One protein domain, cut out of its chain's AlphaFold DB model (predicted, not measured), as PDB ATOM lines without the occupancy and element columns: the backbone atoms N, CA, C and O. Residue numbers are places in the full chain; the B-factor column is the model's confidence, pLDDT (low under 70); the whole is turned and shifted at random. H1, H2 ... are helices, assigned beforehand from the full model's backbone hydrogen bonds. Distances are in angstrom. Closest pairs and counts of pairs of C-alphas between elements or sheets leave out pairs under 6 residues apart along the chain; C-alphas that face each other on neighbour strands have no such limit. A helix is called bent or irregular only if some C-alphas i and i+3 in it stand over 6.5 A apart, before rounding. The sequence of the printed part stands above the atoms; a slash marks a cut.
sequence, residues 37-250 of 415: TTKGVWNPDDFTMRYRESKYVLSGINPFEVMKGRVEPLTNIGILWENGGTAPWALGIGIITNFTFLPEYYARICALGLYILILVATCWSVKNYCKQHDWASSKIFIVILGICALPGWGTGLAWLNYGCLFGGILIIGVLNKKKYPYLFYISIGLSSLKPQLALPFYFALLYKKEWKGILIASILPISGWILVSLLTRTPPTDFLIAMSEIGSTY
ATOM      1  N   THR A  37     221.612 177.984 235.434       73.44
ATOM      2  CA  THR A  37     220.247 178.162 235.968       73.44
ATOM      3  C   THR A  37     219.361 176.922 235.849       73.44
ATOM      4  O   THR A  37     218.439 176.757 236.640       73.44
ATOM      5  N   THR A  38     219.632 176.044 234.882       72.19
ATOM      6  CA  THR A  38     218.822 174.843 234.615       72.19
ATOM      7  C   THR A  38     219.311 173.610 235.367       72.19
ATOM      8  O   THR A  38     218.575 172.630 235.483       72.19
ATOM      9  N   LYS A  39     220.534 173.647 235.907       71.31
ATOM     10  CA  LYS A  39     221.102 172.558 236.709       71.31
ATOM     11  C   LYS A  39     220.819 172.736 238.190       71.31
ATOM     12  O   LYS A  39     220.806 173.849 238.720       71.31
ATOM     13  N   GLY A  40     220.608 171.612 238.861       60.41
ATOM     14  CA  GLY A  40     220.174 171.553 240.251       60.41
ATOM     15  C   GLY A  40     220.284 170.139 240.805       60.41
ATOM     16  O   GLY A  40     221.001 169.309 240.260       60.41
ATOM     17  N   VAL A  41     219.551 169.844 241.877       56.09
ATOM     18  CA  VAL A  41     219.729 168.614 242.673       56.09
ATOM     19  C   VAL A  41     219.602 167.319 241.851       56.09
ATOM     20  O   VAL A  41     220.365 166.384 242.080       56.09
ATOM     21  N   TRP A  42     218.686 167.273 240.880       56.53
ATOM     22  CA  TRP A  42     218.409 166.083 240.054       56.53
ATOM     23  C   TRP A  42     219.303 165.951 238.811       56.53
ATOM     24  O   TRP A  42     219.350 164.892 238.195       56.53
ATOM     25  N   ASN A  43     220.006 167.021 238.443       69.06
ATOM     26  CA  ASN A  43     220.984 167.057 237.358       69.06
ATOM     27  C   ASN A  43     222.161 167.922 237.837       69.06
ATOM     28  O   ASN A  43     222.216 169.115 237.497       69.06
ATOM     29  N   PRO A  44     223.004 167.372 238.730       75.06
ATOM     30  CA  PRO A  44     224.076 168.120 239.369       75.06
ATOM     31  C   PRO A  44     225.068 168.614 238.320       75.06
ATOM     32  O   PRO A  44     225.399 167.924 237.356       75.06
ATOM     33  N   ASP A  45     225.561 169.826 238.523       82.06
ATOM     34  CA  ASP A  45     226.722 170.312 237.794       82.06
ATOM     35  C   ASP A  45     228.023 169.830 238.467       82.06
ATOM     36  O   ASP A  45     228.010 169.358 239.609       82.06
ATOM     37  N   ASP A  46     229.158 169.947 237.768       83.44
ATOM     38  CA  ASP A  46     230.458 169.518 238.300       83.44
ATOM     39  C   ASP A  46     230.757 170.218 239.629       83.44
ATOM     40  O   ASP A  46     231.311 169.608 240.541       83.44
ATOM     41  N   PHE A  47     230.374 171.493 239.764       88.06
ATOM     42  CA  PHE A  47     230.568 172.231 241.006       88.06
ATOM     43  C   PHE A  47     229.829 171.589 242.176       88.06
ATOM     44  O   PHE A  47     230.434 171.399 243.223       88.06
ATOM     45  N   THR A  48     228.560 171.222 242.008       88.88
ATOM     46  CA  THR A  48     227.753 170.576 243.052       88.88
ATOM     47  C   THR A  48     228.398 169.269 243.495       88.88
ATOM     48  O   THR A  48     228.524 169.013 244.694       88.88
ATOM     49  N   MET A  49     228.887 168.474 242.538       89.25
ATOM     50  CA  MET A  49     229.619 167.244 242.837       89.25
ATOM     51  C   MET A  49     230.861 167.539 243.684       89.25
ATOM     52  O   MET A  49     231.001 167.010 244.786       89.25
ATOM     53  N   ARG A  50     231.731 168.448 243.225       90.31
ATOM     54  CA  ARG A  50     232.973 168.808 243.931       90.31
ATOM     55  C   ARG A  50     232.714 169.478 245.286       90.31
ATOM     56  O   ARG A  50     233.448 169.230 246.240       90.31
ATOM     57  N   TYR A  51     231.675 170.306 245.393       93.50
ATOM     58  CA  TYR A  51     231.252 170.952 246.635       93.50
ATOM     59  C   TYR A  51     230.885 169.903 247.679       93.50
ATOM     60  O   TYR A  51     231.434 169.929 248.780       93.50
ATOM     61  N   ARG A  52     230.002 168.958 247.334       93.44
ATOM     62  CA  ARG A  52     229.542 167.925 248.272       93.44
ATOM     63  C   ARG A  52     230.675 167.006 248.677       93.44
ATOM     64  O   ARG A  52     230.855 166.773 249.866       93.44
ATOM     65  N   GLU A  53     231.491 166.560 247.727       94.06
ATOM     66  CA  GLU A  53     232.674 165.745 248.015       94.06
ATOM     67  C   GLU A  53     233.607 166.433 249.034       94.06
ATOM     68  O   GLU A  53     233.983 165.832 250.041       94.06
ATOM     69  N   SER A  54     233.916 167.719 248.838       95.56
ATOM     70  CA  SER A  54     234.701 168.514 249.794       95.56
ATOM     71  C   SER A  54     233.966 168.784 251.116       95.56
ATOM     72  O   SER A  54     234.603 168.910 252.161       95.56
ATOM     73  N   LYS A  55     232.631 168.874 251.109       96.38
ATOM     74  CA  LYS A  55     231.803 169.065 252.311       96.38
ATOM     75  C   LYS A  55     231.782 167.813 253.195       96.38
ATOM     76  O   LYS A  55     231.814 167.946 254.419       96.38
ATOM     77  N   TYR A  56     231.801 166.619 252.601       96.38
ATOM     78  CA  TYR A  56     231.997 165.363 253.334       96.38
ATOM     79  C   TYR A  56     233.371 165.319 254.003       96.38
ATOM     80  O   TYR A  56     233.444 165.029 255.196       96.38
ATOM     81  N   VAL A  57     234.434 165.720 253.294       96.38
ATOM     82  CA  VAL A  57     235.779 165.830 253.889       96.38
ATOM     83  C   VAL A  57     235.794 166.807 255.064       96.38
ATOM     84  O   VAL A  57     236.334 166.481 256.116       96.38
ATOM     85  N   LEU A  58     235.157 167.977 254.928       96.00
ATOM     86  CA  LEU A  58     235.029 168.941 256.029       96.00
ATOM     87  C   LEU A  58     234.271 168.358 257.237       96.00
ATOM     88  O   LEU A  58     234.522 168.759 258.369       96.00
ATOM     89  N   SER A  59     233.375 167.399 257.000       95.50
ATOM     90  CA  SER A  59     232.623 166.681 258.039       95.50
ATOM     91  C   SER A  59     233.380 165.469 258.599       95.50
ATOM     92  O   SER A  59     232.824 164.711 259.389       95.50
ATOM     93  N   GLY A  60     234.637 165.265 258.190       95.94
ATOM     94  CA  GLY A  60     235.484 164.155 258.624       95.94
ATOM     95  C   GLY A  60     235.136 162.804 257.997       95.94
ATOM     96  O   GLY A  60     235.580 161.769 258.487       95.94
ATOM     97  N   ILE A  61     234.354 162.795 256.916       95.50
ATOM     98  CA  ILE A  61     233.906 161.578 256.235       95.50
ATOM     99  C   ILE A  61     234.657 161.431 254.915       95.50
ATOM    100  O   ILE A  61     234.765 162.377 254.133       95.50
ATOM    101  N   ASN A  62     235.150 160.223 254.642       94.44
ATOM    102  CA  ASN A  62     235.725 159.891 253.346       94.44
ATOM    103  C   ASN A  62     234.612 159.832 252.272       94.44
ATOM    104  O   ASN A  62     233.779 158.921 252.323       94.44
ATOM    105  N   PRO A  63     234.596 160.740 251.274       93.88
ATOM    106  CA  PRO A  63     233.541 160.764 250.260       93.88
ATOM    107  C   PRO A  63     233.525 159.510 249.378       93.88
ATOM    108  O   PRO A  63     232.471 159.148 248.865       93.88
ATOM    109  N   PHE A  64     234.652 158.810 249.226       91.88
ATOM    110  CA  PHE A  64     234.696 157.571 248.450       91.88
ATOM    111  C   PHE A  64     233.919 156.431 249.117       91.88
ATOM    112  O   PHE A  64     233.344 155.601 248.420       91.88
ATOM    113  N   GLU A  65     233.863 156.392 250.450       91.50
ATOM    114  CA  GLU A  65     233.077 155.380 251.168       91.50
ATOM    115  C   GLU A  65     231.574 155.653 251.039       91.50
ATOM    116  O   GLU A  65     230.785 154.717 250.921       91.50
ATOM    117  N   VAL A  66     231.188 156.931 250.971       92.56
ATOM    118  CA  VAL A  66     229.804 157.345 250.689       92.56
ATOM    119  C   VAL A  66     229.411 156.974 249.257       92.56
ATOM    120  O   VAL A  66     228.368 156.366 249.048       92.56
ATOM    121  N   MET A  67     230.266 157.259 248.265       90.50
ATOM    122  CA  MET A  67     230.024 156.881 246.860       90.50
ATOM    123  C   MET A  67     229.870 155.369 246.661       90.50
ATOM    124  O   MET A  67     229.146 154.945 245.772       90.50
ATOM    125  N   LYS A  68     230.552 154.557 247.477       88.12
ATOM    126  CA  LYS A  68     230.473 153.088 247.439       88.12
ATOM    127  C   LYS A  68     229.307 152.515 248.254       88.12
ATOM    128  O   LYS A  68     229.228 151.298 248.400       88.12
ATOM    129  N   GLY A  69     228.460 153.362 248.847       88.62
ATOM    130  CA  GLY A  69     227.340 152.932 249.689       88.62
ATOM    131  C   GLY A  69     227.757 152.282 251.013       88.62
ATOM    132  O   GLY A  69     226.961 151.587 251.632       88.62
ATOM    133  N   ARG A  70     229.007 152.471 251.455       90.69
ATOM    134  CA  ARG A  70     229.504 151.938 252.739       90.69
ATOM    135  C   ARG A  70     229.202 152.869 253.909       90.69
ATOM    136  O   ARG A  70     229.194 152.435 255.057       90.69
ATOM    137  N   VAL A  71     228.980 154.147 253.613       92.88
ATOM    138  CA  VAL A  71     228.536 155.170 254.561       92.88
ATOM    139  C   VAL A  71     227.291 155.827 253.986       92.88
ATOM    140  O   VAL A  71     227.307 156.287 252.845       92.88
ATOM    141  N   GLU A  72     226.226 155.887 254.782       92.88
ATOM    142  CA  GLU A  72     224.975 156.527 254.375       92.88
ATOM    143  C   GLU A  72     225.171 158.032 254.113       92.88
ATOM    144  O   GLU A  72     225.847 158.714 254.898       92.88
ATOM    145  N   PRO A  73     224.581 158.586 253.037       93.25
ATOM    146  CA  PRO A  73     224.647 160.012 252.766       93.25
ATOM    147  C   PRO A  73     224.043 160.849 253.900       93.25
ATOM    148  O   PRO A  73     222.931 160.600 254.370       93.25
ATOM    149  N   LEU A  74     224.740 161.912 254.298       93.25
ATOM    150  CA  LEU A  74     224.226 162.865 255.273       93.25
ATOM    151  C   LEU A  74     223.122 163.721 254.645       93.25
ATOM    152  O   LEU A  74     223.335 164.378 253.624       93.25
ATOM    153  N   THR A  75     221.955 163.782 255.292       89.69
ATOM    154  CA  THR A  75     220.762 164.477 254.774       89.69
ATOM    155  C   THR A  75     221.008 165.960 254.482       89.69
ATOM    156  O   THR A  75     220.440 166.512 253.546       89.69
ATOM    157  N   ASN A  76     221.881 166.611 255.254       88.75
ATOM    158  CA  ASN A  76     222.224 168.027 255.112       88.75
ATOM    159  C   ASN A  76     223.301 168.322 254.046       88.75
ATOM    160  O   ASN A  76     223.523 169.492 253.740       88.75
ATOM    161  N   ILE A  77     223.980 167.302 253.509       92.12
ATOM    162  CA  ILE A  77     224.969 167.440 252.421       92.12
ATOM    163  C   ILE A  77     224.405 166.887 251.106       92.12
ATOM    164  O   ILE A  77     224.651 167.449 250.042       92.12
ATOM    165  N   GLY A  78     223.618 165.813 251.177       89.31
ATOM    166  CA  GLY A  78     223.028 165.136 250.028       89.31
ATOM    167  C   GLY A  78     223.888 163.992 249.489       89.31
ATOM    168  O   GLY A  78     224.973 163.694 249.990       89.31
ATOM    169  N   ILE A  79     223.372 163.330 248.453       89.81
ATOM    170  CA  ILE A  79     224.004 162.161 247.829       89.81
ATOM    171  C   ILE A  79     225.292 162.520 247.079       89.81
ATOM    172  O   ILE A  79     225.440 163.642 246.579       89.81
ATOM    173  N   LEU A  80     226.188 161.537 246.980       90.12
ATOM    174  CA  LEU A  80     227.319 161.523 246.054       90.12
ATOM    175  C   LEU A  80     227.048 160.511 244.937       90.12
ATOM    176  O   LEU A  80     226.264 159.583 245.114       90.12
ATOM    177  N   TRP A  81     227.694 160.699 243.792       85.44
ATOM    178  CA  TRP A  81     227.469 159.889 242.597       85.44
ATOM    179  C   TRP A  81     228.573 158.846 242.423       85.44
ATOM    180  O   TRP A  81     229.739 159.137 242.678       85.44
ATOM    181  N   GLU A  82     228.215 157.651 241.950       75.31
ATOM    182  CA  GLU A  82     229.145 156.522 241.754       75.31
ATOM    183  C   GLU A  82     230.211 156.801 240.687       75.31
ATOM    184  O   GLU A  82     231.342 156.330 240.778       75.31
ATOM    185  N   ASN A  83     229.863 157.615 239.690       69.62
ATOM    186  CA  ASN A  83     230.784 158.157 238.697       69.62
ATOM    187  C   ASN A  83     231.365 159.511 239.135       69.62
ATOM    188  O   ASN A  83     231.871 160.256 238.310       69.62
ATOM    189  N   GLY A  84     231.266 159.880 240.410       69.94
ATOM    190  CA  GLY A  84     231.913 161.064 240.959       69.94
ATOM    191  C   GLY A  84     233.405 160.846 241.196       69.94
ATOM    192  O   GLY A  84     234.066 160.043 240.541       69.94
ATOM    193  N   GLY A  85     233.952 161.592 242.147       75.31
ATOM    194  CA  GLY A  85     235.333 161.447 242.579       75.31
ATOM    195  C   GLY A  85     236.285 162.382 241.842       75.31
ATOM    196  O   GLY A  85     236.205 162.617 240.634       75.31
ATOM    197  N   THR A  86     237.202 162.950 242.611       80.75
ATOM    198  CA  THR A  86     238.340 163.722 242.120       80.75
ATOM    199  C   THR A  86     239.575 163.329 242.914       80.75
ATOM    200  O   THR A  86     239.516 162.517 243.836       80.75
ATOM    201  N   ALA A  87     240.714 163.899 242.556       87.12
ATOM    202  CA  ALA A  87     241.940 163.668 243.280       87.12
ATOM    203  C   ALA A  87     241.807 164.068 244.767       87.12
ATOM    204  O   ALA A  87     241.256 165.131 245.061       87.12
ATOM    205  N   PRO A  88     242.351 163.283 245.713       88.69
ATOM    206  CA  PRO A  88     242.186 163.524 247.150       88.69
ATOM    207  C   PRO A  88     242.608 164.923 247.602       88.69
ATOM    208  O   PRO A  88     241.892 165.589 248.340       88.69
ATOM    209  N   TRP A  89     243.715 165.444 247.075       91.00
ATOM    210  CA  TRP A  89     244.144 166.813 247.362       91.00
ATOM    211  C   TRP A  89     243.155 167.874 246.880       91.00
ATOM    212  O   TRP A  89     243.035 168.930 247.502       91.00
ATOM    213  N   ALA A  90     242.434 167.592 245.794       90.81
ATOM    214  CA  ALA A  90     241.424 168.490 245.266       90.81
ATOM    215  C   ALA A  90     240.188 168.565 246.158       90.81
ATOM    216  O   ALA A  90     239.565 169.621 246.227       90.81
ATOM    217  N   LEU A  91     239.889 167.498 246.899       91.94
ATOM    218  CA  LEU A  91     238.839 167.505 247.911       91.94
ATOM    219  C   LEU A  91     239.186 168.450 249.068       91.94
ATOM    220  O   LEU A  91     238.340 169.238 249.489       91.94
ATOM    221  N   GLY A  92     240.435 168.415 249.541       92.25
ATOM    222  CA  GLY A  92     240.896 169.221 250.677       92.25
ATOM    223  C   GLY A  92     241.020 170.696 250.340       92.25
ATOM    224  O   GLY A  92     240.445 171.541 251.017       92.25
ATOM    225  N   ILE A  93     241.709 171.016 249.246       92.56
ATOM    226  CA  ILE A  93     241.797 172.399 248.755       92.56
ATOM    227  C   ILE A  93     240.402 172.904 248.339       92.56
ATOM    228  O   ILE A  93     240.080 174.079 248.531       92.56
ATOM    229  N   GLY A  94     239.553 171.993 247.850       90.81
ATOM    230  CA  GLY A  94     238.149 172.217 247.523       90.81
ATOM    231  C   GLY A  94     237.322 172.797 248.666       90.81
ATOM    232  O   GLY A  94     236.366 173.515 248.402       90.81
ATOM    233  N   ILE A  95     237.716 172.596 249.929       93.00
ATOM    234  CA  ILE A  95     237.060 173.238 251.079       93.00
ATOM    235  C   ILE A  95     237.058 174.765 250.925       93.00
ATOM    236  O   ILE A  95     236.040 175.424 251.141       93.00
ATOM    237  N   ILE A  96     238.193 175.321 250.495       92.19
ATOM    238  CA  ILE A  96     238.357 176.759 250.283       92.19
ATOM    239  C   ILE A  96     237.805 177.149 248.913       92.19
ATOM    240  O   ILE A  96     236.999 178.072 248.822       92.19
ATOM    241  N   THR A  97     238.204 176.448 247.846       89.44
ATOM    242  CA  THR A  97     237.859 176.869 246.477       89.44
ATOM    243  C   THR A  97     236.385 176.674 246.130       89.44
ATOM    244  O   THR A  97     235.887 177.373 245.254       89.44
ATOM    245  N   ASN A  98     235.685 175.774 246.828       92.00
ATOM    246  CA  ASN A  98     234.242 175.568 246.676       92.00
ATOM    247  C   ASN A  98     233.424 176.245 247.768       92.00
ATOM    248  O   ASN A  98     232.216 176.046 247.804       92.00
ATOM    249  N   PHE A  99     234.043 177.022 248.660       94.19
ATOM    250  CA  PHE A  99     233.340 177.712 249.743       94.19
ATOM    251  C   PHE A  99     232.493 176.759 250.603       94.19
ATOM    252  O   PHE A  99     231.353 177.070 250.945       94.19
ATOM    253  N   THR A 100     233.016 175.579 250.963       94.56
ATOM    254  CA  THR A 100     232.211 174.548 251.651       94.56
ATOM    255  C   THR A 100     231.773 174.955 253.055       94.56
ATOM    256  O   THR A 100     230.866 174.350 253.622       94.56
ATOM    257  N   PHE A 101     232.363 176.007 253.615       92.75
ATOM    258  CA  PHE A 101     231.914 176.647 254.849       92.75
ATOM    259  C   PHE A 101     230.581 177.405 254.698       92.75
ATOM    260  O   PHE A 101     229.930 177.677 255.703       92.75
ATOM    261  N   LEU A 102     230.135 177.702 253.474       94.88
ATOM    262  CA  LEU A 102     228.819 178.277 253.184       94.88
ATOM    263  C   LEU A 102     227.807 177.184 252.802       94.88
ATOM    264  O   LEU A 102     228.212 176.125 252.314       94.88
ATOM    265  N   PRO A 103     226.492 177.424 252.962       92.62
ATOM    266  CA  PRO A 103     225.460 176.597 252.335       92.62
ATOM    267  C   PRO A 103     225.635 176.519 250.809       92.62
ATOM    268  O   PRO A 103     226.026 177.510 250.188       92.62
ATOM    269  N   GLU A 104     225.302 175.369 250.207       90.31
ATOM    270  CA  GLU A 104     225.526 175.050 248.779       90.31
ATOM    271  C   GLU A 104     225.043 176.165 247.839       90.31
ATOM    272  O   GLU A 104     225.757 176.557 246.918       90.31
ATOM    273  N   TYR A 105     223.877 176.750 248.126       87.44
ATOM    274  CA  TYR A 105     223.317 177.862 247.357       87.44
ATOM    275  C   TYR A 105     224.253 179.083 247.292       87.44
ATOM    276  O   TYR A 105     224.558 179.578 246.207       87.44
ATOM    277  N   TYR A 106     224.754 179.551 248.439       91.25
ATOM    278  CA  TYR A 106     225.652 180.709 248.491       91.25
ATOM    279  C   TYR A 106     227.034 180.376 247.930       91.25
ATOM    280  O   TYR A 106     227.611 181.182 247.202       91.25
ATOM    281  N   ALA A 107     227.532 179.170 248.204       92.50
ATOM    282  CA  ALA A 107     228.779 178.675 247.637       92.50
ATOM    283  C   ALA A 107     228.745 178.684 246.100       92.50
ATOM    284  O   ALA A 107     229.699 179.126 245.459       92.50
ATOM    285  N   ARG A 108     227.613 178.285 245.508       87.56
ATOM    286  CA  ARG A 108     227.393 178.300 244.058       87.56
ATOM    287  C   ARG A 108     227.390 179.714 243.477       87.56
ATOM    288  O   ARG A 108     227.970 179.929 242.415       87.56
ATOM    289  N   ILE A 109     226.804 180.690 244.175       87.50
ATOM    290  CA  ILE A 109     226.856 182.108 243.773       87.50
ATOM    291  C   ILE A 109     228.301 182.621 243.798       87.50
ATOM    292  O   ILE A 109     228.754 183.241 242.833       87.50
ATOM    293  N   CYS A 110     229.045 182.334 244.870       90.81
ATOM    294  CA  CYS A 110     230.456 182.704 244.976       90.81
ATOM    295  C   CYS A 110     231.299 182.054 243.869       90.81
ATOM    296  O   CYS A 110     232.122 182.728 243.249       90.81
ATOM    297  N   ALA A 111     231.058 180.774 243.573       88.06
ATOM    298  CA  ALA A 111     231.724 180.060 242.491       88.06
ATOM    299  C   ALA A 111     231.414 180.682 241.125       88.06
ATOM    300  O   ALA A 111     232.338 180.961 240.365       88.06
ATOM    301  N   LEU A 112     230.150 180.995 240.828       85.50
ATOM    302  CA  LEU A 112     229.783 181.681 239.589       85.50
ATOM    303  C   LEU A 112     230.504 183.032 239.454       85.50
ATOM    304  O   LEU A 112     231.072 183.329 238.401       85.50
ATOM    305  N   GLY A 113     230.538 183.823 240.532       87.12
ATOM    306  CA  GLY A 113     231.292 185.076 240.578       87.12
ATOM    307  C   GLY A 113     232.778 184.869 240.280       87.12
ATOM    308  O   GLY A 113     233.350 185.588 239.461       87.12
ATOM    309  N   LEU A 114     233.395 183.841 240.868       88.75
ATOM    310  CA  LEU A 114     234.793 183.490 240.623       88.75
ATOM    311  C   LEU A 114     235.049 183.088 239.161       88.75
ATOM    312  O   LEU A 114     236.047 183.517 238.581       88.75
ATOM    313  N   TYR A 115     234.150 182.321 238.538       85.19
ATOM    314  CA  TYR A 115     234.266 181.950 237.122       85.19
ATOM    315  C   TYR A 115     234.221 183.198 236.234       85.19
ATOM    316  O   TYR A 115     235.092 183.376 235.384       85.19
ATOM    317  N   ILE A 116     233.271 184.109 236.469       82.62
ATOM    318  CA  ILE A 116     233.177 185.373 235.721       82.62
ATOM    319  C   ILE A 116     234.454 186.207 235.899       82.62
ATOM    320  O   ILE A 116     235.004 186.712 234.919       82.62
ATOM    321  N   LEU A 117     234.963 186.320 237.128       88.06
ATOM    322  CA  LEU A 117     236.193 187.060 237.414       88.06
ATOM    323  C   LEU A 117     237.403 186.476 236.679       88.06
ATOM    324  O   LEU A 117     238.168 187.231 236.077       88.06
ATOM    325  N   ILE A 118     237.570 185.149 236.683       86.06
ATOM    326  CA  ILE A 118     238.670 184.508 235.954       86.06
ATOM    327  C   ILE A 118     238.509 184.696 234.448       86.06
ATOM    328  O   ILE A 118     239.498 185.019 233.797       86.06
ATOM    329  N   LEU A 119     237.298 184.605 233.891       78.44
ATOM    330  CA  LEU A 119     237.073 184.882 232.470       78.44
ATOM    331  C   LEU A 119     237.548 186.293 232.103       78.44
ATOM    332  O   LEU A 119     238.326 186.468 231.161       78.44
ATOM    333  N   VAL A 120     237.126 187.299 232.872       81.88
ATOM    334  CA  VAL A 120     237.527 188.698 232.667       81.88
ATOM    335  C   VAL A 120     239.046 188.853 232.791       81.88
ATOM    336  O   VAL A 120     239.674 189.470 231.927       81.88
ATOM    337  N   ALA A 121     239.658 188.252 233.815       85.25
ATOM    338  CA  ALA A 121     241.100 188.307 234.043       85.25
ATOM    339  C   ALA A 121     241.905 187.620 232.926       85.25
ATOM    340  O   ALA A 121     242.951 188.130 232.503       85.25
ATOM    341  N   THR A 122     241.416 186.497 232.396       80.44
ATOM    342  CA  THR A 122     242.009 185.802 231.252       80.44
ATOM    343  C   THR A 122     241.923 186.675 230.002       80.44
ATOM    344  O   THR A 122     242.949 186.923 229.367       80.44
ATOM    345  N   CYS A 123     240.746 187.228 229.691       76.25
ATOM    346  CA  CYS A 123     240.552 188.127 228.549       76.25
ATOM    347  C   CYS A 123     241.471 189.356 228.626       76.25
ATOM    348  O   CYS A 123     242.092 189.753 227.637       76.25
ATOM    349  N   TRP A 124     241.602 189.940 229.818       81.12
ATOM    350  CA  TRP A 124     242.496 191.065 230.079       81.12
ATOM    351  C   TRP A 124     243.974 190.699 229.889       81.12
ATOM    352  O   TRP A 124     244.720 191.432 229.238       81.12
ATOM    353  N   SER A 125     244.401 189.549 230.416       80.69
ATOM    354  CA  SER A 125     245.783 189.067 230.292       80.69
ATOM    355  C   SER A 125     246.159 188.817 228.834       80.69
ATOM    356  O   SER A 125     247.205 189.272 228.373       80.69
ATOM    357  N   VAL A 126     245.260 188.184 228.083       76.38
ATOM    358  CA  VAL A 126     245.393 187.963 226.641       76.38
ATOM    359  C   VAL A 126     245.490 189.289 225.883       76.38
ATOM    360  O   VAL A 126     246.389 189.457 225.058       76.38
ATOM    361  N   LYS A 127     244.616 190.260 226.187       76.31
ATOM    362  CA  LYS A 127     244.640 191.601 225.575       76.31
ATOM    363  C   LYS A 127     245.998 192.268 225.747       76.31
ATOM    364  O   LYS A 127     246.558 192.798 224.789       76.31
ATOM    365  N   ASN A 128     246.517 192.253 226.970       78.94
ATOM    366  CA  ASN A 128     247.787 192.889 227.294       78.94
ATOM    367  C   ASN A 128     248.962 192.174 226.639       78.94
ATOM    368  O   ASN A 128     249.837 192.839 226.092       78.94
ATOM    369  N   TYR A 129     248.949 190.842 226.628       76.81
ATOM    370  CA  TYR A 129     249.961 190.057 225.935       76.81
ATOM    371  C   TYR A 129     249.993 190.379 224.432       76.81
ATOM    372  O   TYR A 129     251.063 190.643 223.884       76.81
ATOM    373  N   CYS A 130     248.824 190.460 223.783       72.56
ATOM    374  CA  CYS A 130     248.715 190.828 222.368       72.56
ATOM    375  C   CYS A 130     249.246 192.241 222.091       72.56
ATOM    376  O   CYS A 130     249.918 192.454 221.088       72.56
ATOM    377  N   LYS A 131     248.970 193.203 222.982       73.38
ATOM    378  CA  LYS A 131     249.512 194.567 222.870       73.38
ATOM    379  C   LYS A 131     251.037 194.593 222.957       73.38
ATOM    380  O   LYS A 131     251.669 195.301 222.188       73.38
ATOM    381  N   GLN A 132     251.616 193.825 223.878       74.06
ATOM    382  CA  GLN A 132     253.065 193.790 224.097       74.06
ATOM    383  C   GLN A 132     253.842 193.171 222.928       74.06
ATOM    384  O   GLN A 132     255.004 193.505 222.738       74.06
ATOM    385  N   HIS A 133     253.212 192.287 222.152       69.69
ATOM    386  CA  HIS A 133     253.846 191.601 221.019       69.69
ATOM    387  C   HIS A 133     253.473 192.217 219.662       69.69
ATOM    388  O   HIS A 133     253.684 191.588 218.628       69.69
ATOM    389  N   ASP A 134     252.893 193.423 219.666       63.50
ATOM    390  CA  ASP A 134     252.402 194.130 218.476       63.50
ATOM    391  C   ASP A 134     251.421 193.298 217.623       63.50
ATOM    392  O   ASP A 134     251.296 193.406 216.405       63.50
ATOM    393  N   TRP A 135     250.659 192.425 218.287       61.28
ATOM    394  CA  TRP A 135     249.540 191.695 217.684       61.28
ATOM    395  C   TRP A 135     248.249 192.524 217.747       61.28
ATOM    396  O   TRP A 135     247.154 192.013 217.513       61.28
ATOM    397  N   ALA A 136     248.388 193.819 218.051       47.69
ATOM    398  CA  ALA A 136     247.379 194.768 218.509       47.69
ATOM    399  C   ALA A 136     246.319 195.169 217.470       47.69
ATOM    400  O   ALA A 136     245.563 196.116 217.691       47.69
ATOM    401  N   SER A 137     246.194 194.441 216.359       55.97
ATOM    402  CA  SER A 137     244.975 194.545 215.565       55.97
ATOM    403  C   SER A 137     243.801 194.037 216.414       55.97
ATOM    404  O   SER A 137     243.820 192.907 216.907       55.97
ATOM    405  N   SER A 138     242.759 194.859 216.573       52.84
ATOM    406  CA  SER A 138     241.493 194.480 217.228       52.84
ATOM    407  C   SER A 138     240.929 193.155 216.696       52.84
ATOM    408  O   SER A 138     240.284 192.418 217.430       52.84
ATOM    409  N   LYS A 139     241.259 192.822 215.444       53.62
ATOM    410  CA  LYS A 139     240.894 191.609 214.706       53.62
ATOM    411  C   LYS A 139     241.480 190.343 215.319       53.62
ATOM    412  O   LYS A 139     240.730 189.430 215.624       53.62
ATOM    413  N   ILE A 140     242.792 190.300 215.564       51.69
ATOM    414  CA  ILE A 140     243.443 189.136 216.185       51.69
ATOM    415  C   ILE A 140     242.923 188.953 217.612       51.69
ATOM    416  O   ILE A 140     242.608 187.840 217.999       51.69
ATOM    417  N   PHE A 141     242.724 190.035 218.366       57.66
ATOM    418  CA  PHE A 141     242.162 189.964 219.716       57.66
ATOM    419  C   PHE A 141     240.703 189.464 219.757       57.66
ATOM    420  O   PHE A 141     240.377 188.645 220.611       57.66
ATOM    421  N   ILE A 142     239.839 189.905 218.834       53.09
ATOM    422  CA  ILE A 142     238.440 189.444 218.719       53.09
ATOM    423  C   ILE A 142     238.369 187.992 218.240       53.09
ATOM    424  O   ILE A 142     237.575 187.220 218.764       53.09
ATOM    425  N   VAL A 143     239.228 187.603 217.298       52.59
ATOM    426  CA  VAL A 143     239.388 186.214 216.844       52.59
ATOM    427  C   VAL A 143     239.899 185.341 217.993       52.59
ATOM    428  O   VAL A 143     239.381 184.258 218.221       52.59
ATOM    429  N   ILE A 144     240.844 185.828 218.800       52.22
ATOM    430  CA  ILE A 144     241.324 185.136 220.000       52.22
ATOM    431  C   ILE A 144     240.211 184.974 221.033       52.22
ATOM    432  O   ILE A 144     239.988 183.874 221.514       52.22
ATOM    433  N   LEU A 145     239.482 186.038 221.363       52.19
ATOM    434  CA  LEU A 145     238.351 185.978 222.288       52.19
ATOM    435  C   LEU A 145     237.258 185.022 221.791       52.19
ATOM    436  O   LEU A 145     236.845 184.127 222.524       52.19
ATOM    437  N   GLY A 146     236.821 185.209 220.544       48.50
ATOM    438  CA  GLY A 146     235.696 184.503 219.939       48.50
ATOM    439  C   GLY A 146     235.983 183.046 219.620       48.50
ATOM    440  O   GLY A 146     235.082 182.219 219.731       48.50
ATOM    441  N   ILE A 147     237.233 182.719 219.292       47.75
ATOM    442  CA  ILE A 147     237.649 181.342 219.057       47.75
ATOM    443  C   ILE A 147     238.119 180.680 220.373       47.75
ATOM    444  O   ILE A 147     237.874 179.515 220.562       47.75
ATOM    445  N   CYS A 148     238.728 181.337 221.359       46.50
ATOM    446  CA  CYS A 148     239.475 180.589 222.397       46.50
ATOM    447  C   CYS A 148     238.910 180.581 223.800       46.50
ATOM    448  O   CYS A 148     239.082 179.622 224.546       46.50
ATOM    449  N   ALA A 149     238.315 181.691 224.203       49.41
ATOM    450  CA  ALA A 149     238.062 181.937 225.612       49.41
ATOM    451  C   ALA A 149     236.597 181.760 225.975       49.41
ATOM    452  O   ALA A 149     236.273 181.869 227.142       49.41
ATOM    453  N   LEU A 150     235.705 181.569 225.002       50.41
ATOM    454  CA  LEU A 150     234.274 181.770 225.221       50.41
ATOM    455  C   LEU A 150     233.411 180.550 224.906       50.41
ATOM    456  O   LEU A 150     232.453 180.360 225.646       50.41
ATOM    457  N   PRO A 151     233.745 179.656 223.956       46.25
ATOM    458  CA  PRO A 151     232.888 178.488 223.752       46.25
ATOM    459  C   PRO A 151     233.184 177.316 224.702       46.25
ATOM    460  O   PRO A 151     232.258 176.806 225.316       46.25
ATOM    461  N   GLY A 152     234.448 176.957 224.955       54.41
ATOM    462  CA  GLY A 152     234.823 175.987 226.004       54.41
ATOM    463  C   GLY A 152     234.565 176.518 227.413       54.41
ATOM    464  O   GLY A 152     234.299 175.761 228.342       54.41
ATOM    465  N   TRP A 153     234.567 177.844 227.551       61.22
ATOM    466  CA  TRP A 153     234.044 178.520 228.728       61.22
ATOM    467  C   TRP A 153     232.529 178.505 228.799       61.22
ATOM    468  O   TRP A 153     232.027 178.314 229.885       61.22
ATOM    469  N   GLY A 154     231.783 178.658 227.708       59.03
ATOM    470  CA  GLY A 154     230.324 178.555 227.719       59.03
ATOM    471  C   GLY A 154     229.857 177.159 228.123       59.03
ATOM    472  O   GLY A 154     228.955 177.015 228.944       59.03
ATOM    473  N   THR A 155     230.514 176.116 227.614       58.81
ATOM    474  CA  THR A 155     230.201 174.729 227.977       58.81
ATOM    475  C   THR A 155     230.655 174.390 229.382       58.81
ATOM    476  O   THR A 155     229.862 173.885 230.171       58.81
ATOM    477  N   GLY A 156     231.887 174.718 229.762       69.88
ATOM    478  CA  GLY A 156     232.305 174.464 231.130       69.88
ATOM    479  C   GLY A 156     231.613 175.384 232.141       69.88
ATOM    480  O   GLY A 156     231.321 174.915 233.228       69.88
ATOM    481  N   LEU A 157     231.217 176.615 231.802       72.94
ATOM    482  CA  LEU A 157     230.366 177.467 232.646       72.94
ATOM    483  C   LEU A 157     228.992 176.828 232.839       72.94
ATOM    484  O   LEU A 157     228.526 176.779 233.970       72.94
ATOM    485  N   ALA A 158     228.401 176.246 231.788       72.88
ATOM    486  CA  ALA A 158     227.143 175.511 231.902       72.88
ATOM    487  C   ALA A 158     227.226 174.368 232.925       72.88
ATOM    488  O   ALA A 158     226.212 174.019 233.518       72.88
ATOM    489  N   TRP A 159     228.395 173.753 233.124       76.81
ATOM    490  CA  TRP A 159     228.640 172.700 234.122       76.81
ATOM    491  C   TRP A 159     229.358 173.202 235.383       76.81
ATOM    492  O   TRP A 159     229.688 172.387 236.235       76.81
ATOM    493  N   LEU A 160     229.658 174.500 235.497       81.25
ATOM    494  CA  LEU A 160     230.630 175.031 236.463       81.25
ATOM    495  C   LEU A 160     231.893 174.144 236.565       81.25
ATOM    496  O   LEU A 160     232.415 173.859 237.641       81.25
ATOM    497  N   ASN A 161     232.408 173.703 235.420       82.12
ATOM    498  CA  ASN A 161     233.515 172.767 235.293       82.12
ATOM    499  C   ASN A 161     234.846 173.418 235.682       82.12
ATOM    500  O   ASN A 161     235.247 174.447 235.133       82.12
ATOM    501  N   TYR A 162     235.588 172.742 236.557       80.31
ATOM    502  CA  TYR A 162     236.932 173.116 237.004       80.31
ATOM    503  C   TYR A 162     237.920 173.426 235.870       80.31
ATOM    504  O   TYR A 162     238.851 174.208 236.047       80.31
ATOM    505  N   GLY A 163     237.724 172.842 234.689       77.62
ATOM    506  CA  GLY A 163     238.537 173.104 233.510       77.62
ATOM    507  C   GLY A 163     238.502 174.561 233.056       77.62
ATOM    508  O   GLY A 163     239.539 175.072 232.648       77.62
ATOM    509  N   CYS A 164     237.368 175.256 233.193       76.81
ATOM    510  CA  CYS A 164     237.291 176.683 232.871       76.81
ATOM    511  C   CYS A 164     238.092 177.510 233.865       76.81
ATOM    512  O   CYS A 164     238.965 178.283 233.475       76.81
ATOM    513  N   LEU A 165     237.829 177.293 235.153       83.25
ATOM    514  CA  LEU A 165     238.463 178.041 236.228       83.25
ATOM    515  C   LEU A 165     239.987 177.863 236.204       83.25
ATOM    516  O   LEU A 165     240.746 178.826 236.092       83.25
ATOM    517  N   PHE A 166     240.444 176.614 236.243       85.56
ATOM    518  CA  PHE A 166     241.864 176.287 236.337       85.56
ATOM    519  C   PHE A 166     242.601 176.389 235.000       85.56
ATOM    520  O   PHE A 166     243.801 176.679 234.984       85.56
ATOM    521  N   GLY A 167     241.903 176.228 233.875       82.00
ATOM    522  CA  GLY A 167     242.437 176.561 232.554       82.00
ATOM    523  C   GLY A 167     242.709 178.061 232.420       82.00
ATOM    524  O   GLY A 167     243.799 178.452 232.006       82.00
ATOM    525  N   GLY A 168     241.774 178.911 232.860       81.38
ATOM    526  CA  GLY A 168     241.957 180.366 232.893       81.38
ATOM    527  C   GLY A 168     243.142 180.801 233.757       81.38
ATOM    528  O   GLY A 168     243.963 181.609 233.316       81.38
ATOM    529  N   ILE A 169     243.281 180.208 234.947       88.38
ATOM    530  CA  ILE A 169     244.411 180.439 235.862       88.38
ATOM    531  C   ILE A 169     245.755 180.035 235.230       88.38
ATOM    532  O   ILE A 169     246.737 180.775 235.362       88.38
ATOM    533  N   LEU A 170     245.814 178.908 234.508       86.38
ATOM    534  CA  LEU A 170     247.014 178.490 233.770       86.38
ATOM    535  C   LEU A 170     247.362 179.461 232.644       86.38
ATOM    536  O   LEU A 170     248.525 179.836 232.522       86.38
ATOM    537  N   ILE A 171     246.377 179.908 231.858       83.38
ATOM    538  CA  ILE A 171     246.598 180.890 230.786       83.38
ATOM    539  C   ILE A 171     247.182 182.177 231.370       83.38
ATOM    540  O   ILE A 171     248.211 182.658 230.896       83.38
ATOM    541  N   ILE A 172     246.572 182.711 232.433       86.31
ATOM    542  CA  ILE A 172     247.073 183.909 233.120       86.31
ATOM    543  C   ILE A 172     248.521 183.687 233.580       86.31
ATOM    544  O   ILE A 172     249.370 184.549 233.343       86.31
ATOM    545  N   GLY A 173     248.819 182.530 234.176       89.75
ATOM    546  CA  GLY A 173     250.165 182.165 234.614       89.75
ATOM    547  C   GLY A 173     251.178 182.132 233.465       89.75
ATOM    548  O   GLY A 173     252.213 182.786 233.549       89.75
ATOM    549  N   VAL A 174     250.877 181.418 232.376       86.69
ATOM    550  CA  VAL A 174     251.770 181.275 231.210       86.69
ATOM    551  C   VAL A 174     252.058 182.629 230.565       86.69
ATOM    552  O   VAL A 174     253.222 182.969 230.353       86.69
ATOM    553  N   LEU A 175     251.021 183.435 230.308       84.19
ATOM    554  CA  LEU A 175     251.169 184.745 229.659       84.19
ATOM    555  C   LEU A 175     252.003 185.723 230.491       84.19
ATOM    556  O   LEU A 175     252.665 186.600 229.938       84.19
ATOM    557  N   ASN A 176     251.990 185.567 231.815       87.56
ATOM    558  CA  ASN A 176     252.717 186.433 232.732       87.56
ATOM    559  C   ASN A 176     254.017 185.815 233.263       87.56
ATOM    560  O   ASN A 176     254.708 186.481 234.032       87.56
ATOM    561  N   LYS A 177     254.397 184.596 232.850       89.62
ATOM    562  CA  LYS A 177     255.538 183.851 233.413       89.62
ATOM    563  C   LYS A 177     256.821 184.683 233.472       89.62
ATOM    564  O   LYS A 177     257.497 184.688 234.495       89.62
ATOM    565  N   LYS A 178     257.147 185.400 232.389       87.69
ATOM    566  CA  LYS A 178     258.373 186.215 232.302       87.69
ATOM    567  C   LYS A 178     258.421 187.329 233.351       87.69
ATOM    568  O   LYS A 178     259.494 187.643 233.848       87.69
ATOM    569  N   LYS A 179     257.269 187.920 233.681       90.69
ATOM    570  CA  LYS A 179     257.160 189.025 234.643       90.69
ATOM    571  C   LYS A 179     256.941 188.526 236.074       90.69
ATOM    572  O   LYS A 179     257.494 189.084 237.012       90.69
ATOM    573  N   TYR A 180     256.140 187.476 236.232       93.31
ATOM    574  CA  TYR A 180     255.698 186.937 237.516       93.31
ATOM    575  C   TYR A 180     255.858 185.403 237.543       93.31
ATOM    576  O   TYR A 180     254.869 184.671 237.477       93.31
ATOM    577  N   PRO A 181     257.092 184.878 237.661       93.56
ATOM    578  CA  PRO A 181     257.345 183.435 237.606       93.56
ATOM    579  C   PRO A 181     256.684 182.669 238.760       93.56
ATOM    580  O   PRO A 181     256.176 181.570 238.565       93.56
ATOM    581  N   TYR A 182     256.605 183.269 239.950       95.69
ATOM    582  CA  TYR A 182     255.913 182.670 241.096       95.69
ATOM    583  C   TYR A 182     254.413 182.503 240.859       95.69
ATOM    584  O   TYR A 182     253.858 181.472 241.225       95.69
ATOM    585  N   LEU A 183     253.773 183.480 240.205       93.88
ATOM    586  CA  LEU A 183     252.362 183.382 239.840       93.88
ATOM    587  C   LEU A 183     252.138 182.193 238.903       93.88
ATOM    588  O   LEU A 183     251.198 181.440 239.102       93.88
ATOM    589  N   PHE A 184     253.036 181.976 237.940       94.19
ATOM    590  CA  PHE A 184     252.978 180.812 237.057       94.19
ATOM    591  C   PHE A 184     253.084 179.481 237.822       94.19
ATOM    592  O   PHE A 184     252.297 178.569 237.570       94.19
ATOM    593  N   TYR A 185     253.998 179.367 238.790       96.31
ATOM    594  CA  TYR A 185     254.126 178.153 239.607       96.31
ATOM    595  C   TYR A 185     252.900 177.909 240.492       96.31
ATOM    596  O   TYR A 185     252.404 176.785 240.564       96.31
ATOM    597  N   ILE A 186     252.366 178.969 241.104       95.44
ATOM    598  CA  ILE A 186     251.127 178.910 241.886       95.44
ATOM    599  C   ILE A 186     249.948 178.518 240.989       95.44
ATOM    600  O   ILE A 186     249.142 177.685 241.391       95.44
ATOM    601  N   SER A 187     249.873 179.041 239.761       93.69
ATOM    602  CA  SER A 187     248.853 178.653 238.783       93.69
ATOM    603  C   SER A 187     248.902 177.158 238.467       93.69
ATOM    604  O   SER A 187     247.855 176.525 238.446       93.69
ATOM    605  N   ILE A 188     250.088 176.563 238.275       93.75
ATOM    606  CA  ILE A 188     250.212 175.104 238.085       93.75
ATOM    607  C   ILE A 188     249.712 174.352 239.326       93.75
ATOM    608  O   ILE A 188     248.977 173.372 239.196       93.75
ATOM    609  N   GLY A 189     250.075 174.820 240.525       94.00
ATOM    610  CA  GLY A 189     249.626 174.230 241.786       94.00
ATOM    611  C   GLY A 189     248.107 174.280 241.964       94.00
ATOM    612  O   GLY A 189     247.495 173.255 242.256       94.00
ATOM    613  N   LEU A 190     247.475 175.428 241.717       92.25
ATOM    614  CA  LEU A 190     246.016 175.585 241.758       92.25
ATOM    615  C   LEU A 190     245.332 174.729 240.696       92.25
ATOM    616  O   LEU A 190     244.317 174.096 240.964       92.25
ATOM    617  N   SER A 191     245.909 174.635 239.503       89.88
ATOM    618  CA  SER A 191     245.314 173.832 238.441       89.88
ATOM    619  C   SER A 191     245.462 172.331 238.649       89.88
ATOM    620  O   SER A 191     244.772 171.565 237.980       89.88
ATOM    621  N   SER A 192     246.272 171.888 239.619       89.50
ATOM    622  CA  SER A 192     246.325 170.480 240.033       89.50
ATOM    623  C   SER A 192     245.002 169.957 240.596       89.50
ATOM    624  O   SER A 192     244.813 168.745 240.652       89.50
ATOM    625  N   LEU A 193     244.057 170.845 240.926       87.00
ATOM    626  CA  LEU A 193     242.667 170.501 241.242       87.00
ATOM    627  C   LEU A 193     241.934 169.826 240.075       87.00
ATOM    628  O   LEU A 193     240.954 169.115 240.291       87.00
ATOM    629  N   LYS A 194     242.447 169.996 238.851       83.94
ATOM    630  CA  LYS A 194     242.136 169.165 237.689       83.94
ATOM    631  C   LYS A 194     243.438 168.512 237.192       83.94
ATOM    632  O   LYS A 194     244.114 169.076 236.328       83.94
ATOM    633  N   PRO A 195     243.830 167.343 237.737       80.38
ATOM    634  CA  PRO A 195     245.146 166.739 237.497       80.38
ATOM    635  C   PRO A 195     245.466 166.521 236.018       80.38
ATOM    636  O   PRO A 195     246.617 166.679 235.609       80.38
ATOM    637  N   GLN A 196     244.437 166.227 235.215       76.81
ATOM    638  CA  GLN A 196     244.548 166.042 233.770       76.81
ATOM    639  C   GLN A 196     245.120 167.290 233.079       76.81
ATOM    640  O   GLN A 196     245.895 167.158 232.137       76.81
ATOM    641  N   LEU A 197     244.798 168.490 233.581       78.12
ATOM    642  CA  LEU A 197     245.313 169.754 233.052       78.12
ATOM    643  C   LEU A 197     246.724 170.076 233.549       78.12
ATOM    644  O   LEU A 197     247.543 170.560 232.776       78.12
ATOM    645  N   ALA A 198     247.013 169.856 234.833       85.25
ATOM    646  CA  ALA A 198     248.241 170.371 235.443       85.25
ATOM    647  C   ALA A 198     249.448 169.441 235.331       85.25
ATOM    648  O   ALA A 198     250.569 169.920 235.158       85.25
ATOM    649  N   LEU A 199     249.262 168.122 235.433       86.69
ATOM    650  CA  LEU A 199     250.385 167.181 235.465       86.69
ATOM    651  C   LEU A 199     251.276 167.244 234.199       86.69
ATOM    652  O   LEU A 199     252.497 167.194 234.355       86.69
ATOM    653  N   PRO A 200     250.764 167.496 232.974       86.81
ATOM    654  CA  PRO A 200     251.618 167.717 231.807       86.81
ATOM    655  C   PRO A 200     252.559 168.924 231.946       86.81
ATOM    656  O   PRO A 200     253.688 168.906 231.453       86.81
ATOM    657  N   PHE A 201     252.131 169.974 232.657       89.81
ATOM    658  CA  PHE A 201     252.960 171.155 232.906       89.81
ATOM    659  C   PHE A 201     254.113 170.861 233.872       89.81
ATOM    660  O   PHE A 201     255.157 171.502 233.764       89.81
ATOM    661  N   TYR A 202     253.998 169.858 234.749       92.06
ATOM    662  CA  TYR A 202     255.135 169.413 235.560       92.06
ATOM    663  C   TYR A 202     256.253 168.817 234.699       92.06
ATOM    664  O   TYR A 202     257.419 169.099 234.967       92.06
ATOM    665  N   PHE A 203     255.941 168.096 233.613       91.12
ATOM    666  CA  PHE A 203     256.979 167.676 232.660       91.12
ATOM    667  C   PHE A 203     257.665 168.870 232.004       91.12
ATOM    668  O   PHE A 203     258.861 168.816 231.735       91.12
ATOM    669  N   ALA A 204     256.935 169.965 231.783       89.75
ATOM    670  CA  ALA A 204     257.489 171.178 231.194       89.75
ATOM    671  C   ALA A 204     258.495 171.841 232.148       89.75
ATOM    672  O   ALA A 204     259.566 172.278 231.719       89.75
ATOM    673  N   LEU A 205     258.183 171.858 233.449       93.56
ATOM    674  CA  LEU A 205     259.109 172.302 234.492       93.56
ATOM    675  C   LEU A 205     260.319 171.368 234.616       93.56
ATOM    676  O   LEU A 205     261.446 171.854 234.680       93.56
ATOM    677  N   LEU A 206     260.110 170.046 234.587       93.88
ATOM    678  CA  LEU A 206     261.184 169.045 234.615       93.88
ATOM    679  C   LEU A 206     262.125 169.197 233.415       93.88
ATOM    680  O   LEU A 206     263.342 169.232 233.586       93.88
ATOM    681  N   TYR A 207     261.575 169.368 232.211       91.19
ATOM    682  CA  TYR A 207     262.347 169.563 230.985       91.19
ATOM    683  C   TYR A 207     263.215 170.822 231.052       91.19
ATOM    684  O   TYR A 207     264.386 170.797 230.669       91.19
ATOM    685  N   LYS A 208     262.665 171.921 231.586       90.12
ATOM    686  CA  LYS A 208     263.405 173.171 231.816       90.12
ATOM    687  C   LYS A 208     264.264 173.159 233.087       90.12
ATOM    688  O   LYS A 208     264.950 174.143 233.347       90.12
ATOM    689  N   LYS A 209     264.266 172.061 233.855       94.50
ATOM    690  CA  LYS A 209     264.961 171.923 235.148       94.50
ATOM    691  C   LYS A 209     264.574 173.020 236.154       94.50
ATOM    692  O   LYS A 209     265.390 173.461 236.960       94.50
ATOM    693  N   GLU A 210     263.320 173.468 236.121       94.12
ATOM    694  CA  GLU A 210     262.782 174.495 237.020       94.12
ATOM    695  C   GLU A 210     262.391 173.884 238.380       94.12
ATOM    696  O   GLU A 210     261.226 173.895 238.776       94.12
ATOM    697  N   TRP A 211     263.372 173.353 239.122       95.81
ATOM    698  CA  TRP A 211     263.162 172.652 240.401       95.81
ATOM    699  C   TRP A 211     262.395 173.480 241.429       95.81
ATOM    700  O   TRP A 211     261.489 172.984 242.091       95.81
ATOM    701  N   LYS A 212     262.710 174.775 241.516       96.06
ATOM    702  CA  LYS A 212     261.988 175.718 242.375       96.06
ATOM    703  C   LYS A 212     260.512 175.827 241.995       96.06
ATOM    704  O   LYS A 212     259.662 175.893 242.876       96.06
ATOM    705  N   GLY A 213     260.211 175.823 240.698       95.19
ATOM    706  CA  GLY A 213     258.840 175.835 240.205       95.19
ATOM    707  C   GLY A 213     258.088 174.561 240.567       95.19
ATOM    708  O   GLY A 213     256.944 174.647 241.000       95.19
ATOM    709  N   ILE A 214     258.751 173.402 240.467       96.88
ATOM    710  CA  ILE A 214     258.188 172.107 240.874       96.88
ATOM    711  C   ILE A 214     257.837 172.134 242.360       96.88
ATOM    712  O   ILE A 214     256.695 171.858 242.710       96.88
ATOM    713  N   LEU A 215     258.779 172.539 243.219       96.69
ATOM    714  CA  LEU A 215     258.546 172.627 244.662       96.69
ATOM    715  C   LEU A 215     257.342 173.518 244.982       96.69
ATOM    716  O   LEU A 215     256.442 173.088 245.694       96.69
ATOM    717  N   ILE A 216     257.291 174.727 244.416       96.88
ATOM    718  CA  ILE A 216     256.205 175.683 244.674       96.88
ATOM    719  C   ILE A 216     254.860 175.154 244.169       96.88
ATOM    720  O   ILE A 216     253.869 175.223 244.893       96.88
ATOM    721  N   ALA A 217     254.819 174.605 242.954       95.94
ATOM    722  CA  ALA A 217     253.597 174.044 242.391       95.94
ATOM    723  C   ALA A 217     253.090 172.843 243.212       95.94
ATOM    724  O   ALA A 217     251.879 172.676 243.353       95.94
ATOM    725  N   SER A 218     253.993 172.045 243.794       95.69
ATOM    726  CA  SER A 218     253.652 170.857 244.583       95.69
ATOM    727  C   SER A 218     253.174 171.148 246.008       95.69
ATOM    728  O   SER A 218     252.512 170.289 246.587       95.69
ATOM    729  N   ILE A 219     253.438 172.335 246.573       95.06
ATOM    730  CA  ILE A 219     252.990 172.689 247.937       95.06
ATOM    731  C   ILE A 219     251.477 172.516 248.076       95.06
ATOM    732  O   ILE A 219     251.019 171.877 249.021       95.06
ATOM    733  N   LEU A 220     250.704 173.044 247.122       92.19
ATOM    734  CA  LEU A 220     249.245 172.953 247.150       92.19
ATOM    735  C   LEU A 220     248.753 171.498 247.163       92.19
ATOM    736  O   LEU A 220     248.150 171.117 248.166       92.19
ATOM    737  N   PRO A 221     249.021 170.653 246.148       92.56
ATOM    738  CA  PRO A 221     248.524 169.280 246.144       92.56
ATOM    739  C   PRO A 221     249.025 168.456 247.339       92.56
ATOM    740  O   PRO A 221     248.256 167.672 247.886       92.56
ATOM    741  N   ILE A 222     250.262 168.656 247.811       94.06
ATOM    742  CA  ILE A 222     250.764 167.968 249.013       94.06
ATOM    743  C   ILE A 222     249.989 168.415 250.259       94.06
ATOM    744  O   ILE A 222     249.532 167.578 251.034       94.06
ATOM    745  N   SER A 223     249.790 169.724 250.441       94.12
ATOM    746  CA  SER A 223     249.031 170.254 251.578       94.12
ATOM    747  C   SER A 223     247.572 169.795 251.564       94.12
ATOM    748  O   SER A 223     247.045 169.415 252.604       94.12
ATOM    749  N   GLY A 224     246.944 169.743 250.383       93.62
ATOM    750  CA  GLY A 224     245.594 169.219 250.207       93.62
ATOM    751  C   GLY A 224     245.499 167.752 250.608       93.62
ATOM    752  O   GLY A 224     244.587 167.379 251.336       93.62
ATOM    753  N   TRP A 225     246.462 166.933 250.181       92.62
ATOM    754  CA  TRP A 225     246.564 165.527 250.575       92.62
ATOM    755  C   TRP A 225     246.640 165.349 252.090       92.62
ATOM    756  O   TRP A 225     245.847 164.605 252.663       92.62
ATOM    757  N   ILE A 226     247.578 166.057 252.729       94.25
ATOM    758  CA  ILE A 226     247.774 166.004 254.181       94.25
ATOM    759  C   ILE A 226     246.487 166.426 254.891       94.25
ATOM    760  O   ILE A 226     246.029 165.731 255.795       94.25
ATOM    761  N   LEU A 227     245.874 167.526 254.450       95.31
ATOM    762  CA  LEU A 227     244.636 168.037 255.023       95.31
ATOM    763  C   LEU A 227     243.508 167.004 254.955       95.31
ATOM    764  O   LEU A 227     242.876 166.739 255.972       95.31
ATOM    765  N   VAL A 228     243.267 166.396 253.789       95.38
ATOM    766  CA  VAL A 228     242.197 165.397 253.643       95.38
ATOM    767  C   VAL A 228     242.453 164.185 254.520       95.38
ATOM    768  O   VAL A 228     241.556 163.777 255.253       95.38
ATOM    769  N   SER A 229     243.672 163.645 254.502       95.25
ATOM    770  CA  SER A 229     244.016 162.489 255.330       95.25
ATOM    771  C   SER A 229     243.844 162.758 256.823       95.25
ATOM    772  O   SER A 229     243.366 161.883 257.544       95.25
ATOM    773  N   LEU A 230     244.183 163.963 257.292       96.00
ATOM    774  CA  LEU A 230     243.979 164.355 258.688       96.00
ATOM    775  C   LEU A 230     242.496 164.509 259.034       96.00
ATOM    776  O   LEU A 230     242.065 164.021 260.079       96.00
ATOM    777  N   LEU A 231     241.714 165.159 258.167       96.69
ATOM    778  CA  LEU A 231     240.294 165.411 258.417       96.69
ATOM    779  C   LEU A 231     239.472 164.121 258.424       96.69
ATOM    780  O   LEU A 231     238.660 163.930 259.324       96.69
ATOM    781  N   THR A 232     239.698 163.219 257.466       96.06
ATOM    782  CA  THR A 232     238.912 161.978 257.341       96.06
ATOM    783  C   THR A 232     239.521 160.789 258.073       96.06
ATOM    784  O   THR A 232     238.951 159.699 258.055       96.06
ATOM    785  N   ARG A 233     240.706 160.962 258.679       95.44
ATOM    786  CA  ARG A 233     241.507 159.881 259.285       95.44
ATOM    787  C   ARG A 233     241.745 158.709 258.326       95.44
ATOM    788  O   ARG A 233     241.811 157.558 258.743       95.44
ATOM    789  N   THR A 234     241.850 159.003 257.032       93.75
ATOM    790  CA  THR A 234     242.058 158.005 255.979       93.75
ATOM    791  C   THR A 234     243.480 158.138 255.432       93.75
ATOM    792  O   THR A 234     243.878 159.238 255.024       93.75
ATOM    793  N   PRO A 235     244.272 157.054 255.405       91.69
ATOM    794  CA  PRO A 235     245.641 157.125 254.928       91.69
ATOM    795  C   PRO A 235     245.684 157.401 253.414       91.69
ATOM    796  O   PRO A 235     244.767 157.019 252.679       91.69
ATOM    797  N   PRO A 236     246.759 158.037 252.909       87.56
ATOM    798  CA  PRO A 236     246.846 158.387 251.498       87.56
ATOM    799  C   PRO A 236     246.720 157.214 250.519       87.56
ATOM    800  O   PRO A 236     246.192 157.359 249.418       87.56
ATOM    801  N   THR A 237     247.183 156.035 250.922       88.88
ATOM    802  CA  THR A 237     247.111 154.808 250.121       88.88
ATOM    803  C   THR A 237     245.676 154.405 249.803       88.88
ATOM    804  O   THR A 237     245.378 154.065 248.660       88.88
ATOM    805  N   ASP A 238     244.774 154.511 250.773       89.94
ATOM    806  CA  ASP A 238     243.387 154.060 250.630       89.94
ATOM    807  C   ASP A 238     242.621 154.980 249.685       89.94
ATOM    808  O   ASP A 238     241.852 154.532 248.838       89.94
ATOM    809  N   PHE A 239     242.909 156.276 249.761       88.06
ATOM    810  CA  PHE A 239     242.412 157.256 248.809       88.06
ATOM    811  C   PHE A 239     242.892 156.991 247.375       88.06
ATOM    812  O   PHE A 239     242.103 157.127 246.441       88.06
ATOM    813  N   LEU A 240     244.157 156.598 247.177       83.94
ATOM    814  CA  LEU A 240     244.672 156.235 245.849       83.94
ATOM    815  C   LEU A 240     243.991 154.978 245.297       83.94
ATOM    816  O   LEU A 240     243.630 154.947 244.119       83.94
ATOM    817  N   ILE A 241     243.794 153.961 246.140       85.75
ATOM    818  CA  ILE A 241     243.087 152.731 245.766       85.75
ATOM    819  C   ILE A 241     241.641 153.065 245.387       85.75
ATOM    820  O   ILE A 241     241.200 152.721 244.292       85.75
ATOM    821  N   ALA A 242     240.935 153.815 246.235       84.69
ATOM    822  CA  ALA A 242     239.553 154.197 245.987       84.69
ATOM    823  C   ALA A 242     239.390 155.053 244.721       84.69
ATOM    824  O   ALA A 242     238.479 154.807 243.932       84.69
ATOM    825  N   MET A 243     240.299 156.002 244.482       82.38
ATOM    826  CA  MET A 243     240.319 156.805 243.258       82.38
ATOM    827  C   MET A 243     240.569 155.941 242.012       82.38
ATOM    828  O   MET A 243     239.931 156.157 240.987       82.38
ATOM    829  N   SER A 244     241.480 154.967 242.087       78.94
ATOM    830  CA  SER A 244     241.786 154.049 240.978       78.94
ATOM    831  C   SER A 244     240.606 153.134 240.636       78.94
ATOM    832  O   SER A 244     240.329 152.879 239.463       78.94
ATOM    833  N   GLU A 245     239.878 152.665 241.652       79.56
ATOM    834  CA  GLU A 245     238.668 151.858 241.478       79.56
ATOM    835  C   GLU A 245     237.564 152.650 240.773       79.56
ATOM    836  O   GLU A 245     237.077 152.200 239.736       79.56
ATOM    837  N   ILE A 246     237.242 153.856 241.258       77.12
ATOM    838  CA  ILE A 246     236.235 154.720 240.617       77.12
ATOM    839  C   ILE A 246     236.688 155.160 239.222       77.12
ATOM    840  O   ILE A 246     235.916 155.108 238.274       77.12
ATOM    841  N   GLY A 247     237.956 155.534 239.043       70.69
ATOM    842  CA  GLY A 247     238.475 155.928 237.732       70.69
ATOM    843  C   GLY A 247     238.336 154.829 236.672       70.69
ATOM    844  O   GLY A 247     238.182 155.132 235.494       70.69
ATOM    845  N   SER A 248     238.334 153.557 237.082       68.12
ATOM    846  CA  SER A 248     238.205 152.423 236.162       68.12
ATOM    847  C   SER A 248     236.784 152.133 235.675       68.12
ATOM    848  O   SER A 248     236.633 151.350 234.738       68.12
ATOM    849  N   THR A 249     235.761 152.758 236.265       68.25
ATOM    850  CA  THR A 249     234.363 152.635 235.811       68.25
ATOM    851  C   THR A 249     234.011 153.638 234.712       68.25
ATOM    852  O   THR A 249     232.988 153.490 234.046       68.25
ATOM    853  N   TYR A 250     234.864 154.640 234.477       65.19
ATOM    854  CA  TYR A 250     234.684 155.587 233.387       65.19
ATOM    855  C   TYR A 250     234.933 154.916 232.032       65.19
ATOM    856  O   TYR A 250     236.034 154.437 231.749       65.19
TER     857      TYR A 250
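What this domain is: This is residues 37 to 250 of the 415 residues of the protein "Uncharacterized protein DUF2029" of Hungatella effluvii (UniProt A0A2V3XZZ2). Four helices, H4, H7, H8 and H10, make a row running roughly lengthwise, with H4 and the kinked H10 at its two edges; at one end H1 reaches from the beginning of H4 to the end of H10, and H3 crosses both H1 and H10. H9 packs on H8 and H10, H5 folds back along H4, H6 packs on the beginning of H7, and H2 and H11 sit at the same end as H1. The printed part has 214 residues with eleven named helices, H1 to H11 in order along the chain, and no named strand; the class is all helix. H7, H8, H9 and H10 form an up-and-down bundle, each running against the one before it. The whole is compact, with a radius of gyration of the C-alphas of 18.3 A and spans of 59 by 43 by 30 A.

How they stand to each other: H1, residues 46 to 58, and H10, residues 211 to 232, are the hubs, touching four other helices each. H1 touches residues 228 to 232 of H10 at a steep tilt of 65 degrees, the same way; their closest C-alphas are those of Val 57 and Thr 232, 6.0 A apart. H2, residues 63 to 67, touches H1 only at the corner, the closest C-alphas being Glu 53 and Pro 63 at 5.5 A. H3, residues 88 to 97, touches H1 about perpendicular at 81 degrees, the closest C-alphas being Ser 54 and Leu 91 at 4.7 A. H3 also touches residues 220 to 228 of H10 about perpendicular at 90 degrees, with the C-alphas of Trp 89 and Gly 224 closest at 4.0 A. H4, residues 104 to 132, touches H1 with residues 104 to 108 alone, the closest C-alphas being Tyr 51 and Glu 104 at 7.4 A. H5, residues 138 to 149, forms a helical hairpin with H4, at a shallow tilt of 34.5 degrees, only just short of steep; C-alphas 127 and 141 are closest at 6.6 A. H6, residues 151 to 158, and H7, residues 162 to 176, form a hairpin, with C-alphas 153 and 164 closest at 5.6 A. H7 touches H4 at a shallow tilt of 29 degrees, the same way, with C-alphas 122 and 168 closest at 5.7 A. H8, residues 181 to 191, forms a hairpin with H7 at 11 degrees, C-alphas 173 and 184 being closest at 4.0 A. H8 touches residues 213 to 221 of H10, with C-alphas 189 and 217 closest at 4.0 A. H9, residues 195 to 207, forms hairpins with H8, C-alphas 191 and 198 closest at 5.4 A, and with H10, C-alphas 205 and 214 closest at 6.5 A. H11, residues 236 to 247, only just touches H2 and H3, with 3 pairs of C-alphas within 8 A each; the closest are 64 and 242 at 6.4 A, and 88 and 239 at 6.5 A. H4 and H10 are apart. Every O i to N i+4 pair is within hydrogen-bond range in H1, H2, H4, H5, H6, H7, H8 and H11; the counts are 5 of 6 in H3, 6 of 9 in H9 and 16 of 18 in H10.

Where its parts are: H1 begins at C-alpha 46 (230.458, 169.518, 238.300). H4, the longest helix, measures 41.5 A from C-alpha 104 (225.526, 175.050, 248.779) to C-alpha 132. H10 measures 31.4 A, with a kink of 32 degrees near residue 218, and H7 measures 21.1 A. H5, H9 and H10 are irregular, but only just: C-alphas 146 and 149 are 6.7 A apart, 197 and 200 6.7 A, and 217 and 220 6.54 A. H11 ends at C-alpha 247 (238.475, 155.928, 237.732).

The domain as a whole: The C-alphas farthest apart, those of Arg 70 and Asp 134, are 59.0 A apart. The printed part has no cut. The link from H2 to H3, residues 68 to 87, is long. The mean pLDDT of the printed part is 83.5; residues 40 to 43, 83 to 84, 133 to 156 and 248 to 250 are under 70.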